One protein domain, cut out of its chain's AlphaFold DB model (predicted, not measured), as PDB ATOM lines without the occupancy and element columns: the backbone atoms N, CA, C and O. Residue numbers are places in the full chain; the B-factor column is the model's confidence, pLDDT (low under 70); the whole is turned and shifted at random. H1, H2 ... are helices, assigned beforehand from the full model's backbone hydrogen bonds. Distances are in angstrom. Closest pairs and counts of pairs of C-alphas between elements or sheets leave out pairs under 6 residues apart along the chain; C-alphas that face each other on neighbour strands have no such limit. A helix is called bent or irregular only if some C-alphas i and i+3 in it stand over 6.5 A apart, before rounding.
ATOM      1  N   ARG A 303     121.815  66.342   4.140       90.06
ATOM      2  CA  ARG A 303     122.786  67.446   4.034       90.06
ATOM      3  C   ARG A 303     123.594  67.669   5.310       90.06
ATOM      4  O   ARG A 303     124.616  68.355   5.275       90.06
ATOM      5  N   ASN A 304     123.167  67.110   6.440       91.81
ATOM      6  CA  ASN A 304     123.820  67.342   7.715       91.81
ATOM      7  C   ASN A 304     125.175  66.621   7.774       91.81
ATOM      8  O   ASN A 304     125.262  65.396   7.879       91.81
ATOM      9  N   LYS A 305     126.261  67.404   7.782       89.88
ATOM     10  CA  LYS A 305     127.638  66.887   7.801       89.88
ATOM     11  C   LYS A 305     127.943  65.958   8.978       89.88
ATOM     12  O   LYS A 305     128.804  65.096   8.835       89.88
ATOM     13  N   HIS A 306     127.298  66.139  10.132       90.62
ATOM     14  CA  HIS A 306     127.522  65.306  11.314       90.62
ATOM     15  C   HIS A 306     126.843  63.952  11.145       90.62
ATOM     16  O   HIS A 306     127.499  62.930  11.321       90.62
ATOM     17  N   ILE A 307     125.580  63.939  10.709       91.94
ATOM     18  CA  ILE A 307     124.825  62.707  10.444       91.94
ATOM     19  C   ILE A 307     125.497  61.890   9.339       91.94
ATOM     20  O   ILE A 307     125.648  60.677   9.465       91.94
ATOM     21  N   MET A 308     125.986  62.542   8.283       90.38
ATOM     22  CA  MET A 308     126.564  61.837   7.137       90.38
ATOM     23  C   MET A 308     127.883  61.105   7.428       90.38
ATOM     24  O   MET A 308     128.278  60.271   6.616       90.38
ATOM     25  N   GLN A 309     128.516  61.337   8.583       91.25
ATOM     26  CA  GLN A 309     129.706  60.602   9.036       91.25
ATOM     27  C   GLN A 309     129.372  59.266   9.727       91.25
ATOM     28  O   GLN A 309     130.260  58.433   9.912       91.25
ATOM     29  N   TYR A 310     128.114  59.043  10.115       92.88
ATOM     30  CA  TYR A 310     127.706  57.827  10.817       92.88
ATOM     31  C   TYR A 310     127.648  56.605   9.888       92.88
ATOM     32  O   TYR A 310     127.520  56.735   8.665       92.88
ATOM     33  N   PRO A 311     127.693  55.380  10.441       91.06
ATOM     34  CA  PRO A 311     127.501  54.166   9.656       91.06
ATOM     35  C   PRO A 311     126.197  54.199   8.850       91.06
ATOM     36  O   PRO A 311     125.183  54.737   9.284       91.06
ATOM     37  N   ILE A 312     126.210  53.596   7.661       84.69
ATOM     38  CA  ILE A 312     125.090  53.619   6.699       84.69
ATOM     39  C   ILE A 312     123.764  53.196   7.338       84.69
ATOM     40  O   ILE A 312     122.740  53.844   7.129       84.69
ATOM     41  N   TRP A 313     123.778  52.111   8.108       82.56
ATOM     42  CA  TRP A 313     122.567  51.588   8.727       82.56
ATOM     43  C   TRP A 313     122.050  52.513   9.840       82.56
ATOM     44  O   TRP A 313     120.844  52.705   9.929       82.56
ATOM     45  N   VAL A 314     122.942  53.164  10.600       89.81
ATOM     46  CA  VAL A 314     122.582  54.170  11.616       89.81
ATOM     47  C   VAL A 314     121.930  55.373  10.944       89.81
ATOM     48  O   VAL A 314     120.853  55.787  11.344       89.81
ATOM     49  N   ARG A 315     122.514  55.881   9.852       89.81
ATOM     50  CA  ARG A 315     121.918  56.968   9.052       89.81
ATOM     51  C   ARG A 315     120.543  56.592   8.507       89.81
ATOM     52  O   ARG A 315     119.627  57.404   8.536       89.81
ATOM     53  N   SER A 316     120.399  55.352   8.044       82.81
ATOM     54  CA  SER A 316     119.117  54.823   7.567       82.81
ATOM     55  C   SER A 316     118.092  54.736   8.705       82.81
ATOM     56  O   SER A 316     116.923  55.027   8.487       82.81
ATOM     57  N   ARG A 317     118.522  54.375   9.922       85.75
ATOM     58  CA  ARG A 317     117.660  54.322  11.109       85.75
ATOM     59  C   ARG A 317     117.257  55.713  11.587       85.75
ATOM     60  O   ARG A 317     116.080  55.905  11.841       85.75
ATOM     61  N   LEU A 318     118.173  56.681  11.620       91.06
ATOM     62  CA  LEU A 318     117.861  58.086  11.920       91.06
ATOM     63  C   LEU A 318     116.843  58.654  10.938       91.06
ATOM     64  O   LEU A 318     115.885  59.293  11.353       91.06
ATOM     65  N   LEU A 319     117.033  58.380   9.644       86.06
ATOM     66  CA  LEU A 319     116.053  58.747   8.638       86.06
ATOM     67  C   LEU A 319     114.700  58.122   8.989       86.06
ATOM     68  O   LEU A 319     113.754  58.859   9.162       86.06
ATOM     69  N   ARG A 320     114.608  56.811   9.238       80.31
ATOM     70  CA  ARG A 320     113.338  56.178   9.653       80.31
ATOM     71  C   ARG A 320     112.712  56.795  10.906       80.31
ATOM     72  O   ARG A 320     111.509  57.002  10.907       80.31
ATOM     73  N   ILE A 321     113.499  57.086  11.944       87.06
ATOM     74  CA  ILE A 321     112.990  57.717  13.173       87.06
ATOM     75  C   ILE A 321     112.324  59.045  12.826       87.06
ATOM     76  O   ILE A 321     111.183  59.247  13.206       87.06
ATOM     77  N   LEU A 322     113.000  59.902  12.048       87.44
ATOM     78  CA  LEU A 322     112.471  61.203  11.628       87.44
ATOM     79  C   LEU A 322     111.134  61.085  10.885       87.44
ATOM     80  O   LEU A 322     110.327  62.000  10.941       87.44
ATOM     81  N   LEU A 323     110.927  59.988  10.169       77.25
ATOM     82  CA  LEU A 323     109.783  59.803   9.277       77.25
ATOM     83  C   LEU A 323     108.604  59.121   9.944       77.25
ATOM     84  O   LEU A 323     107.475  59.304   9.513       77.25
ATOM     85  N   ASN A 324     108.882  58.337  10.980       78.19
ATOM     86  CA  ASN A 324     107.864  57.726  11.819       78.19
ATOM     87  C   ASN A 324     107.370  58.694  12.903       78.19
ATOM     88  O   ASN A 324     106.577  58.298  13.756       78.19
ATOM     89  N   LEU A 325     107.853  59.941  12.909       82.25
ATOM     90  CA  LEU A 325     107.350  60.950  13.825       82.25
ATOM     91  C   LEU A 325     105.912  61.324  13.461       82.25
ATOM     92  O   LEU A 325     105.598  61.468  12.278       82.25
ATOM     93  N   PRO A 326     105.046  61.551  14.461       79.50
ATOM     94  CA  PRO A 326     103.713  62.082  14.218       79.50
ATOM     95  C   PRO A 326     103.769  63.391  13.431       79.50
ATOM     96  O   PRO A 326     104.593  64.263  13.723       79.50
ATOM     97  N   LEU A 327     102.856  63.563  12.473       73.81
ATOM     98  CA  LEU A 327     102.869  64.685  11.525       73.81
ATOM     99  C   LEU A 327     102.864  66.060  12.196       73.81
ATOM    100  O   LEU A 327     103.532  66.978  11.719       73.81
ATOM    101  N   ARG A 328     102.214  66.177  13.356       74.69
ATOM    102  CA  ARG A 328     102.238  67.380  14.201       74.69
ATOM    103  C   ARG A 328     103.651  67.840  14.587       74.69
ATOM    104  O   ARG A 328     103.904  69.033  14.682       74.69
ATOM    105  N   LEU A 329     104.612  66.927  14.754       74.88
ATOM    106  CA  LEU A 329     106.002  67.303  15.049       74.88
ATOM    107  C   LEU A 329     106.701  67.941  13.847       74.88
ATOM    108  O   LEU A 329     107.642  68.721  14.013       74.88
ATOM    109  N   HIS A 330     106.221  67.669  12.635       76.56
ATOM    110  CA  HIS A 330     106.702  68.342  11.438       76.56
ATOM    111  C   HIS A 330     106.171  69.768  11.313       76.56
ATOM    112  O   HIS A 330     106.671  70.504  10.474       76.56
ATOM    113  N   GLU A 331     105.252  70.232  12.158       79.31
ATOM    114  CA  GLU A 331     104.890  71.656  12.221       79.31
ATOM    115  C   GLU A 331     106.005  72.501  12.852       79.31
ATOM    116  O   GLU A 331     106.131  73.690  12.561       79.31
ATOM    117  N   GLN A 332     106.884  71.874  13.644       82.62
ATOM    118  CA  GLN A 332     108.020  72.519  14.304       82.62
ATOM    119  C   GLN A 332     109.355  71.864  13.903       82.62
ATOM    120  O   GLN A 332     110.118  71.402  14.761       82.62
ATOM    121  N   PRO A 333     109.704  71.850  12.601       84.69
ATOM    122  CA  PRO A 333     110.833  71.069  12.103       84.69
ATOM    123  C   PRO A 333     112.162  71.510  12.730       84.69
ATOM    124  O   PRO A 333     113.028  70.684  12.987       84.69
ATOM    125  N   ALA A 334     112.325  72.795  13.056       87.88
ATOM    126  CA  ALA A 334     113.547  73.301  13.684       87.88
ATOM    127  C   ALA A 334     113.845  72.648  15.048       87.88
ATOM    128  O   ALA A 334     115.009  72.385  15.353       87.88
ATOM    129  N   GLN A 335     112.813  72.367  15.851       88.50
ATOM    130  CA  GLN A 335     112.973  71.778  17.182       88.50
ATOM    131  C   GLN A 335     113.374  70.307  17.079       88.50
ATOM    132  O   GLN A 335     114.400  69.906  17.626       88.50
ATOM    133  N   VAL A 336     112.649  69.538  16.264       88.50
ATOM    134  CA  VAL A 336     112.969  68.133  15.978       88.50
ATOM    135  C   VAL A 336     114.383  68.001  15.411       88.50
ATOM    136  O   VAL A 336     115.190  67.220  15.909       88.50
ATOM    137  N   LEU A 337     114.735  68.805  14.405       91.56
ATOM    138  CA  LEU A 337     116.063  68.751  13.794       91.56
ATOM    139  C   LEU A 337     117.176  69.149  14.780       91.56
ATOM    140  O   LEU A 337     118.293  68.643  14.662       91.56
ATOM    141  N   SER A 338     116.883  69.995  15.775       91.62
ATOM    142  CA  SER A 338     117.813  70.306  16.869       91.62
ATOM    143  C   SER A 338     118.120  69.075  17.729       91.62
ATOM    144  O   SER A 338     119.292  68.819  18.014       91.62
ATOM    145  N   LEU A 339     117.112  68.256  18.065       93.44
ATOM    146  CA  LEU A 339     117.307  66.999  18.808       93.44
ATOM    147  C   LEU A 339     118.254  66.056  18.049       93.44
ATOM    148  O   LEU A 339     119.263  65.602  18.594       93.44
ATOM    149  N   PHE A 340     117.996  65.846  16.753       95.25
ATOM    150  CA  PHE A 340     118.855  65.039  15.878       95.25
ATOM    151  C   PHE A 340     120.273  65.611  15.763       95.25
ATOM    152  O   PHE A 340     121.251  64.857  15.755       95.25
ATOM    153  N   ALA A 341     120.410  66.937  15.666       94.50
ATOM    154  CA  ALA A 341     121.710  67.596  15.591       94.50
ATOM    155  C   ALA A 341     122.522  67.383  16.873       94.50
ATOM    156  O   ALA A 341     123.687  66.987  16.793       94.50
ATOM    157  N   GLN A 342     121.918  67.615  18.041       94.31
ATOM    158  CA  GLN A 342     122.591  67.457  19.330       94.31
ATOM    159  C   GLN A 342     122.958  65.997  19.599       94.31
ATOM    160  O   GLN A 342     124.088  65.731  20.009       94.31
ATOM    161  N   TRP A 343     122.076  65.052  19.261       96.50
ATOM    162  CA  TRP A 343     122.386  63.621  19.290       96.50
ATOM    163  C   TRP A 343     123.609  63.293  18.423       96.50
ATOM    164  O   TRP A 343     124.580  62.684  18.882       96.50
ATOM    165  N   ALA A 344     123.615  63.772  17.172       96.25
ATOM    166  CA  ALA A 344     124.693  63.508  16.224       96.25
ATOM    167  C   ALA A 344     126.024  64.157  16.639       96.25
ATOM    168  O   ALA A 344     127.093  63.648  16.292       96.25
ATOM    169  N   ILE A 345     125.986  65.274  17.365       94.19
ATOM    170  CA  ILE A 345     127.177  65.914  17.930       94.19
ATOM    171  C   ILE A 345     127.694  65.107  19.123       94.19
ATOM    172  O   ILE A 345     128.881  64.773  19.155       94.19
ATOM    173  N   TYR A 346     126.819  64.749  20.063       95.06
ATOM    174  CA  TYR A 346     127.183  64.059  21.300       95.06
ATOM    175  C   TYR A 346     127.788  62.671  21.048       95.06
ATOM    176  O   TYR A 346     128.848  62.334  21.579       95.06
ATOM    177  N   HIS A 347     127.188  61.883  20.151       93.88
ATOM    178  CA  HIS A 347     127.658  60.529  19.842       93.88
ATOM    179  C   HIS A 347     128.771  60.472  18.783       93.88
ATOM    180  O   HIS A 347     129.218  59.381  18.417       93.88
ATOM    181  N   LYS A 348     129.298  61.619  18.323       93.94
ATOM    182  CA  LYS A 348     130.309  61.682  17.247       93.94
ATOM    183  C   LYS A 348     131.542  60.826  17.550       93.94
ATOM    184  O   LYS A 348     132.118  60.221  16.649       93.94
ATOM    185  N   GLN A 349     131.936  60.737  18.819       92.00
ATOM    186  CA  GLN A 349     133.084  59.940  19.261       92.00
ATOM    187  C   GLN A 349     132.943  58.428  19.021       92.00
ATOM    188  O   GLN A 349     133.950  57.721  19.025       92.00
ATOM    189  N   MET A 350     131.724  57.920  18.806       90.44
ATOM    190  CA  MET A 350     131.482  56.506  18.500       90.44
ATOM    191  C   MET A 350     131.885  56.145  17.065       90.44
ATOM    192  O   MET A 350     132.144  54.974  16.774       90.44
ATOM    193  N   ILE A 351     131.972  57.131  16.168       91.00
ATOM    194  CA  ILE A 351     132.351  56.927  14.769       91.00
ATOM    195  C   ILE A 351     133.787  56.391  14.712       91.00
ATOM    196  O   ILE A 351     134.705  56.935  15.322       91.00
ATOM    197  N   GLY A 352     133.981  55.271  14.015       85.44
ATOM    198  CA  GLY A 352     135.271  54.577  13.917       85.44
ATOM    199  C   GLY A 352     135.646  53.733  15.144       85.44
ATOM    200  O   GLY A 352     136.274  52.690  14.974       85.44
ATOM    201  N   LYS A 353     135.213  54.111  16.357       86.50
ATOM    202  CA  LYS A 353     135.484  53.359  17.600       86.50
ATOM    203  C   LYS A 353     134.509  52.199  17.825       86.50
ATOM    204  O   LYS A 353     134.914  51.111  18.230       86.50
ATOM    205  N   VAL A 354     133.224  52.403  17.533       85.44
ATOM    206  CA  VAL A 354     132.171  51.401  17.745       85.44
ATOM    207  C   VAL A 354     131.840  50.715  16.423       85.44
ATOM    208  O   VAL A 354     131.175  51.275  15.549       85.44
ATOM    209  N   LYS A 355     132.311  49.471  16.265       82.38
ATOM    210  CA  LYS A 355     132.104  48.682  15.043       82.38
ATOM    211  C   LYS A 355     130.604  48.447  14.787       82.38
ATOM    212  O   LYS A 355     129.968  47.783  15.602       82.38
ATOM    213  N   PRO A 356     130.040  48.888  13.646       77.38
ATOM    214  CA  PRO A 356     128.586  48.987  13.489       77.38
ATOM    215  C   PRO A 356     127.834  47.649  13.487       77.38
ATOM    216  O   PRO A 356     126.689  47.607  13.908       77.38
ATOM    217  N   ILE A 357     128.456  46.572  12.998       73.31
ATOM    218  CA  ILE A 357     127.849  45.228  12.965       73.31
ATOM    219  C   ILE A 357     128.159  44.456  14.251       73.31
ATOM    220  O   ILE A 357     127.295  43.776  14.787       73.31
ATOM    221  N   LYS A 358     129.397  44.564  14.755       71.69
ATOM    222  CA  LYS A 358     129.850  43.817  15.939       71.69
ATOM    223  C   LYS A 358     129.220  44.344  17.231       71.69
ATOM    224  O   LYS A 358     128.972  43.568  18.139       71.69
ATOM    225  N   HIS A 359     128.994  45.650  17.318       81.75
ATOM    226  CA  HIS A 359     128.428  46.314  18.493       81.75
ATOM    227  C   HIS A 359     127.075  46.938  18.136       81.75
ATOM    228  O   HIS A 359     126.821  48.103  18.442       81.75
ATOM    229  N   LYS A 360     126.237  46.179  17.419       78.31
ATOM    230  CA  LYS A 360     124.918  46.639  16.978       78.31
ATOM    231  C   LYS A 360     124.072  47.094  18.172       78.31
ATOM    232  O   LYS A 360     123.596  48.218  18.155       78.31
ATOM    233  N   ASP A 361     124.042  46.311  19.249       69.44
ATOM    234  CA  ASP A 361     123.273  46.627  20.462       69.44
ATOM    235  C   ASP A 361     123.681  47.960  21.100       69.44
ATOM    236  O   ASP A 361     122.852  48.681  21.641       69.44
ATOM    237  N   GLN A 362     124.965  48.329  21.027       77.94
ATOM    238  CA  GLN A 362     125.426  49.618  21.543       77.94
ATOM    239  C   GLN A 362     124.900  50.787  20.704       77.94
ATOM    240  O   GLN A 362     124.570  51.833  21.257       77.94
ATOM    241  N   TRP A 363     124.830  50.616  19.384       85.56
ATOM    242  CA  TRP A 363     124.224  51.597  18.489       85.56
ATOM    243  C   TRP A 363     122.704  51.651  18.650       85.56
ATOM    244  O   TRP A 363     122.146  52.742  18.696       85.56
ATOM    245  N   ASP A 364     122.053  50.497  18.787       81.44
ATOM    246  CA  ASP A 364     120.613  50.417  19.023       81.44
ATOM    247  C   ASP A 364     120.250  51.109  20.346       81.44
ATOM    248  O   ASP A 364     119.329  51.913  20.368       81.44
ATOM    249  N   ARG A 365     121.045  50.943  21.417       80.88
ATOM    250  CA  ARG A 365     120.845  51.683  22.677       80.88
ATOM    251  C   ARG A 365     120.845  53.202  22.494       80.88
ATOM    252  O   ARG A 365     119.943  53.863  22.993       80.88
ATOM    253  N   VAL A 366     121.827  53.768  21.786       88.88
ATOM    254  CA  VAL A 366     121.887  55.233  21.599       88.88
ATOM    255  C   VAL A 366     120.810  55.749  20.644       88.88
ATOM    256  O   VAL A 366     120.388  56.895  20.764       88.88
ATOM    257  N   LEU A 367     120.339  54.923  19.708       90.50
ATOM    258  CA  LEU A 367     119.199  55.246  18.849       90.50
ATOM    259  C   LEU A 367     117.878  55.195  19.631       90.50
ATOM    260  O   LEU A 367     117.059  56.092  19.472       90.50
ATOM    261  N   ASN A 368     117.716  54.225  20.529       84.19
ATOM    262  CA  ASN A 368     116.556  54.145  21.417       84.19
ATOM    263  C   ASN A 368     116.517  55.332  22.393       84.19
ATOM    264  O   ASN A 368     115.442  55.832  22.695       84.19
ATOM    265  N   GLN A 369     117.671  55.838  22.845       87.94
ATOM    266  CA  GLN A 369     117.729  57.084  23.626       87.94
ATOM    267  C   GLN A 369     117.222  58.295  22.823       87.94
ATOM    268  O   GLN A 369     116.578  59.175  23.387       87.94
ATOM    269  N   LEU A 370     117.484  58.343  21.510       94.50
ATOM    270  CA  LEU A 370     116.907  59.366  20.630       94.50
ATOM    271  C   LEU A 370     115.392  59.246  20.529       94.50
ATOM    272  O   LEU A 370     114.710  60.251  20.696       94.50
ATOM    273  N   GLU A 371     114.879  58.041  20.279       88.06
ATOM    274  CA  GLU A 371     113.434  57.785  20.250       88.06
ATOM    275  C   GLU A 371     112.787  58.178  21.587       88.06
ATOM    276  O   GLU A 371     111.800  58.901  21.590       88.06
ATOM    277  N   HIS A 372     113.421  57.855  22.715       86.69
ATOM    278  CA  HIS A 372     112.924  58.225  24.038       86.69
ATOM    279  C   HIS A 372     112.829  59.746  24.265       86.69
ATOM    280  O   HIS A 372     111.815  60.253  24.744       86.69
ATOM    281  N   VAL A 373     113.870  60.499  23.891       91.94
ATOM    282  CA  VAL A 373     113.856  61.971  23.971       91.94
ATOM    283  C   VAL A 373     112.789  62.568  23.054       91.94
ATOM    284  O   VAL A 373     112.165  63.573  23.391       91.94
ATOM    285  N   ILE A 374     112.576  61.961  21.889       90.12
ATOM    286  CA  ILE A 374     111.521  62.360  20.960       90.12
ATOM    287  C   ILE A 374     110.139  62.083  21.555       90.12
ATOM    288  O   ILE A 374     109.274  62.943  21.428       90.12
ATOM    289  N   ASP A 375     109.933  60.939  22.210       84.94
ATOM    290  CA  ASP A 375     108.673  60.616  22.885       84.94
ATOM    291  C   ASP A 375     108.371  61.657  23.965       84.94
ATOM    292  O   ASP A 375     107.295  62.251  23.964       84.94
ATOM    293  N   TRP A 376     109.345  61.976  24.820       90.75
ATOM    294  CA  TRP A 376     109.197  63.063  25.790       90.75
ATOM    295  C   TRP A 376     108.786  64.380  25.115       90.75
ATOM    296  O   TRP A 376     107.781  64.981  25.494       90.75
ATOM    297  N   PHE A 377     109.513  64.804  24.077       90.00
ATOM    298  CA  PHE A 377     109.197  66.028  23.339       90.00
ATOM    299  C   PHE A 377     107.785  65.990  22.733       90.00
ATOM    300  O   PHE A 377     107.062  66.985  22.754       90.00
ATOM    301  N   LEU A 378     107.368  64.828  22.225       84.69
ATOM    302  CA  LEU A 378     106.055  64.594  21.642       84.69
ATOM    303  C   LEU A 378     104.928  64.761  22.664       84.69
ATOM    304  O   LEU A 378     103.888  65.324  22.308       84.69
ATOM    305  N   PHE A 379     105.102  64.250  23.880       82.88
ATOM    306  CA  PHE A 379     104.066  64.248  24.911       82.88
ATOM    307  C   PHE A 379     104.012  65.549  25.707       82.88
ATOM    308  O   PHE A 379     102.920  66.056  25.948       82.88
ATOM    309  N   ASP A 380     105.167  66.092  26.084       84.00
ATOM    310  CA  ASP A 380     105.266  67.242  26.986       84.00
ATOM    311  C   ASP A 380     105.281  68.588  26.229       84.00
ATOM    312  O   ASP A 380     104.981  69.632  26.798       84.00
ATOM    313  N   GLN A 381     105.595  68.571  24.922       81.69
ATOM    314  CA  GLN A 381     105.712  69.758  24.051       81.69
ATOM    315  C   GLN A 381     106.487  70.932  24.697       81.69
ATOM    316  O   GLN A 381     106.026  72.079  24.680       81.69
ATOM    317  N   PRO A 382     107.674  70.679  25.276       82.94
ATOM    318  CA  PRO A 382     108.434  71.688  25.996       82.94
ATOM    319  C   PRO A 382     109.021  72.719  25.025       82.94
ATOM    320  O   PRO A 382     109.417  72.402  23.903       82.94
ATOM    321  N   LEU A 383     109.172  73.964  25.480       83.06
ATOM    322  CA  LEU A 383     109.879  74.978  24.703       83.06
ATOM    323  C   LEU A 383     111.386  74.676  24.695       83.06
ATOM    324  O   LEU A 383     112.072  74.889  25.697       83.06
ATOM    325  N   LEU A 384     111.923  74.218  23.560       84.94
ATOM    326  CA  LEU A 384     113.359  73.960  23.439       84.94
ATOM    327  C   LEU A 384     114.159  75.259  23.270       84.94
ATOM    328  O   LEU A 384     113.882  76.097  22.408       84.94
ATOM    329  N   HIS A 385     115.236  75.396  24.040       80.31
ATOM    330  CA  HIS A 385     116.185  76.494  23.908       80.31
ATOM    331  C   HIS A 385     117.334  76.129  22.962       80.31
ATOM    332  O   HIS A 385     117.922  75.053  23.040       80.31
ATOM    333  N   LYS A 386     117.747  77.090  22.126       74.88
ATOM    334  CA  LYS A 386     118.816  76.935  21.114       74.88
ATOM    335  C   LYS A 386     120.173  76.420  21.634       74.88
ATOM    336  O   LYS A 386     120.973  75.941  20.840       74.88
ATOM    337  N   ASN A 387     120.436  76.548  22.937       78.56
ATOM    338  CA  ASN A 387     121.704  76.179  23.574       78.56
ATOM    339  C   ASN A 387     121.629  74.867  24.373       78.56
ATOM    340  O   ASN A 387     122.610  74.498  25.017       78.56
ATOM    341  N   GLN A 388     120.483  74.177  24.379       83.12
ATOM    342  CA  GLN A 388     120.376  72.894  25.067       83.12
ATOM    343  C   GLN A 388     121.249  71.839  24.387       83.12
ATOM    344  O   GLN A 388     121.349  71.761  23.160       83.12
ATOM    345  N   THR A 389     121.908  71.039  25.217       90.25
ATOM    346  CA  THR A 389     122.770  69.939  24.789       90.25
ATOM    347  C   THR A 389     122.009  68.622  24.845       90.25
ATOM    348  O   THR A 389     120.985  68.509  25.518       90.25
ATOM    349  N   TRP A 390     122.556  67.588  24.205       92.19
ATOM    350  CA  TRP A 390     122.013  66.231  24.299       92.19
ATOM    351  C   TRP A 390     121.817  65.755  25.749       92.19
ATOM    352  O   TRP A 390     120.782  65.182  26.069       92.19
ATOM    353  N   VAL A 391     122.769  66.054  26.642       85.75
ATOM    354  CA  VAL A 391     122.676  65.697  28.071       85.75
ATOM    355  C   VAL A 391     121.470  66.368  28.727       85.75
ATOM    356  O   VAL A 391     120.749  65.728  29.483       85.75
ATOM    357  N   SER A 392     121.217  67.641  28.406       85.75
ATOM    358  CA  SER A 392     120.036  68.343  28.913       85.75
ATOM    359  C   SER A 392     118.744  67.683  28.440       85.75
ATOM    360  O   SER A 392     117.829  67.551  29.243       85.75
ATOM    361  N   PHE A 393     118.654  67.282  27.169       89.56
ATOM    362  CA  PHE A 393     117.458  66.617  26.647       89.56
ATOM    363  C   PHE A 393     117.239  65.242  27.275       89.56
ATOM    364  O   PHE A 393     116.122  64.944  27.682       89.56
ATOM    365  N   SER A 394     118.299  64.439  27.412       86.44
ATOM    366  CA  SER A 394     118.227  63.126  28.064       86.44
ATOM    367  C   SER A 394     117.717  63.254  29.497       86.44
ATOM    368  O   SER A 394     116.760  62.585  29.856       86.44
ATOM    369  N   ASN A 395     118.279  64.177  30.284       81.25
ATOM    370  CA  ASN A 395     117.863  64.369  31.674       81.25
ATOM    371  C   ASN A 395     116.394  64.794  31.801       81.25
ATOM    372  O   ASN A 395     115.723  64.404  32.753       81.25
ATOM    373  N   LEU A 396     115.898  65.614  30.867       86.00
ATOM    374  CA  LEU A 396     114.498  66.034  30.861       86.00
ATOM    375  C   LEU A 396     113.564  64.879  30.476       86.00
ATOM    376  O   LEU A 396     112.551  64.691  31.140       86.00
ATOM    377  N   ALA A 397     113.934  64.071  29.480       87.00
ATOM    378  CA  ALA A 397     113.180  62.874  29.106       87.00
ATOM    379  C   ALA A 397     113.163  61.818  30.226       87.00
ATOM    380  O   ALA A 397     112.113  61.257  30.543       87.00
ATOM    381  N   ASP A 398     114.297  61.619  30.902       81.19
ATOM    382  CA  ASP A 398     114.395  60.746  32.075       81.19
ATOM    383  C   ASP A 398     113.517  61.275  33.225       81.19
ATOM    384  O   ASP A 398     112.828  60.507  33.897       81.19
ATOM    385  N   GLY A 399     113.501  62.596  33.442       82.06
ATOM    386  CA  GLY A 399     112.630  63.258  34.416       82.06
ATOM    387  C   GLY A 399     111.145  63.092  34.093       82.06
ATOM    388  O   GLY A 399     110.362  62.756  34.979       82.06
ATOM    389  N   TRP A 400     110.762  63.249  32.827       87.31
ATOM    390  CA  TRP A 400     109.404  62.988  32.357       87.31
ATOM    391  C   TRP A 400     108.997  61.534  32.573       87.31
ATOM    392  O   TRP A 400     107.906  61.284  33.069       87.31
ATOM    393  N   THR A 401     109.875  60.570  32.294       79.38
ATOM    394  CA  THR A 401     109.598  59.151  32.565       79.38
ATOM    395  C   THR A 401     109.306  58.909  34.037       79.38
ATOM    396  O   THR A 401     108.341  58.219  34.359       79.38
ATOM    397  N   LYS A 402     110.099  59.511  34.931       76.44
ATOM    398  CA  LYS A 402     109.859  59.442  36.378       76.44
ATOM    399  C   LYS A 402     108.513  60.056  36.749       76.44
ATOM    400  O   LYS A 402     107.752  59.426  37.467       76.44
ATOM    401  N   GLN A 403     108.169  61.214  36.191       77.19
ATOM    402  CA  GLN A 403     106.870  61.852  36.426       77.19
ATOM    403  C   GLN A 403     105.696  61.036  35.872       77.19
ATOM    404  O   GLN A 403     104.668  60.930  36.527       77.19
ATOM    405  N   GLN A 404     105.818  60.436  34.685       72.50
ATOM    406  CA  GLN A 404     104.777  59.571  34.122       72.50
ATOM    407  C   GLN A 404     104.599  58.297  34.947       72.50
ATOM    408  O   GLN A 404     103.469  57.860  35.145       72.50
ATOM    409  N   GLN A 405     105.693  57.732  35.463       67.50
ATOM    410  CA  GLN A 405     105.636  56.662  36.453       67.50
ATOM    411  C   GLN A 405     104.890  57.162  37.696       67.50
ATOM    412  O   GLN A 405     103.827  56.640  38.000       67.50
ATOM    413  N   GLU A 406     105.321  58.253  38.329       65.31
ATOM    414  CA  GLU A 406     104.658  58.853  39.499       65.31
ATOM    415  C   GLU A 406     103.161  59.176  39.281       65.31
ATOM    416  O   GLU A 406     102.349  58.974  40.183       65.31
ATOM    417  N   LEU A 407     102.759  59.618  38.085       62.53
ATOM    418  CA  LEU A 407     101.361  59.880  37.722       62.53
ATOM    419  C   LEU A 407     100.559  58.585  37.524       62.53
ATOM    420  O   LEU A 407      99.433  58.486  38.011       62.53
ATOM    421  N   GLN A 408     101.144  57.557  36.900       56.94
ATOM    422  CA  GLN A 408     100.564  56.206  36.877       56.94
ATOM    423  C   GLN A 408     100.490  55.589  38.288       56.94
ATOM    424  O   GLN A 408      99.683  54.691  38.535       56.94
ATOM    425  N   HIS A 409     101.289  56.069  39.246       57.78
ATOM    426  CA  HIS A 409     101.325  55.541  40.609       57.78
ATOM    427  C   HIS A 409     100.125  55.944  41.477       57.78
ATOM    428  O   HIS A 409      99.882  55.268  42.476       57.78
ATOM    429  N   GLN A 410      99.323  56.950  41.099       54.88
ATOM    430  CA  GLN A 410      98.099  57.278  41.850       54.88
ATOM    431  C   GLN A 410      97.019  56.186  41.732       54.88
ATOM    432  O   GLN A 410      96.290  55.951  42.692       54.88
ATOM    433  N   GLU A 411      96.968  55.452  40.615       55.53
ATOM    434  CA  GLU A 411      96.079  54.289  40.451       55.53
ATOM    435  C   GLU A 411      96.763  52.967  40.857       55.53
ATOM    436  O   GLU A 411      96.108  52.051  41.356       55.53
ATOM    437  N   ILE A 412      98.093  52.867  40.722       57.91
ATOM    438  CA  ILE A 412      98.855  51.642  41.026       57.91
ATOM    439  C   ILE A 412      99.102  51.442  42.533       57.91
ATOM    440  O   ILE A 412      99.158  50.297  42.978       57.91
ATOM    441  N   ALA A 413      99.178  52.498  43.354       58.38
ATOM    442  CA  ALA A 413      99.327  52.362  44.812       58.38
ATOM    443  C   ALA A 413      98.165  51.594  45.486       58.38
ATOM    444  O   ALA A 413      98.308  51.083  46.599       58.38
TER     445      ALA A 413
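AT A GLANCE: This is residues 303 to 413 of the 535 residues of an uncharacterized protein of Shewanella baltica OS117 (UniProt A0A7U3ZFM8). The longest helix, H5, crosses H4 beside a small three-helix bundle, H1, H3 and H4, whose centres make a triangle; residues 402 to 413 stick out from this body. Short H2 sits where the chain turns from H1 to H3. The printed part has 111 residues, with five named helices, H1 to H5 in chain order, and no named strand: all helix. It is compact, with a radius of gyration of the C-alphas of 15.0 A and spans of 46 by 32 by 25 A.

HOW THE PARTS SIT: H5, residues 390 to 412, touches H4, residues 360 to 380, at a steep tilt of 67 degrees, the same way; H4 touches H5 with residues 369 to 377 alone and H5 touches H4 with residues 393 to 401 alone, and the closest C-alphas, those of Trp 376 and Ala 397, are 5.2 A apart. H5 also touches H3, residues 333 to 350, with residues 390 to 393 alone, closest at C-alphas Gln 342 and Trp 390, 5.2 A; the steep tilt of 69 degrees, opposite ways, is only just short of about perpendicular. H4, the hub, forms a helical hairpin with H3, at a shallow tilt of 26 degrees, opposite ways; the closest C-alphas, Trp 343 and Leu 370, are 7.1 A apart. H1, residues 312 to 323, touches H4 residues 363 to 371 alone, at a shallow tilt of 15 degrees, the same way; the closest C-alphas, Ile 321 and Glu 371, are 7.1 A apart. H1 and H3 are near each other. H2, residues 327 to 331, is close to but not clearly touching H3 and H4; its C-alpha 329 is 7.1 A from those of Val 336 and Leu 378. Every O i to N i+4 pair is within hydrogen-bond range in H1 and H4; the counts are 11 of 14 in H3, 17 of 19 in H5, and 0 of 1 in H2, where 2 of 2 O i to N i+3 pairs are.

IN THESE COORDINATES: H5 is 32.1 A long, H4 30.2 A, H3 26.1 A, H1 16.7 A and H2 7.3 A. C-alpha 312, where H1 begins, is at (125.090, 53.619, 6.699), and C-alpha 412, where H5 ends, at (98.855, 51.642, 41.026). H3 is irregular: C-alphas 346 and 349 are 7.5 A apart. H5 is neither bent nor irregular, but only just: C-alphas 408 and 411 are 6.0 A apart.

THE WHOLE: The two C-alphas farthest apart, Arg 303 and Ala 413, are 49.4 A apart. The printed part has no cut and no long link. Mean pLDDT of the printed part is 83.5; residue 361 and residues 405 to 413 are under 70.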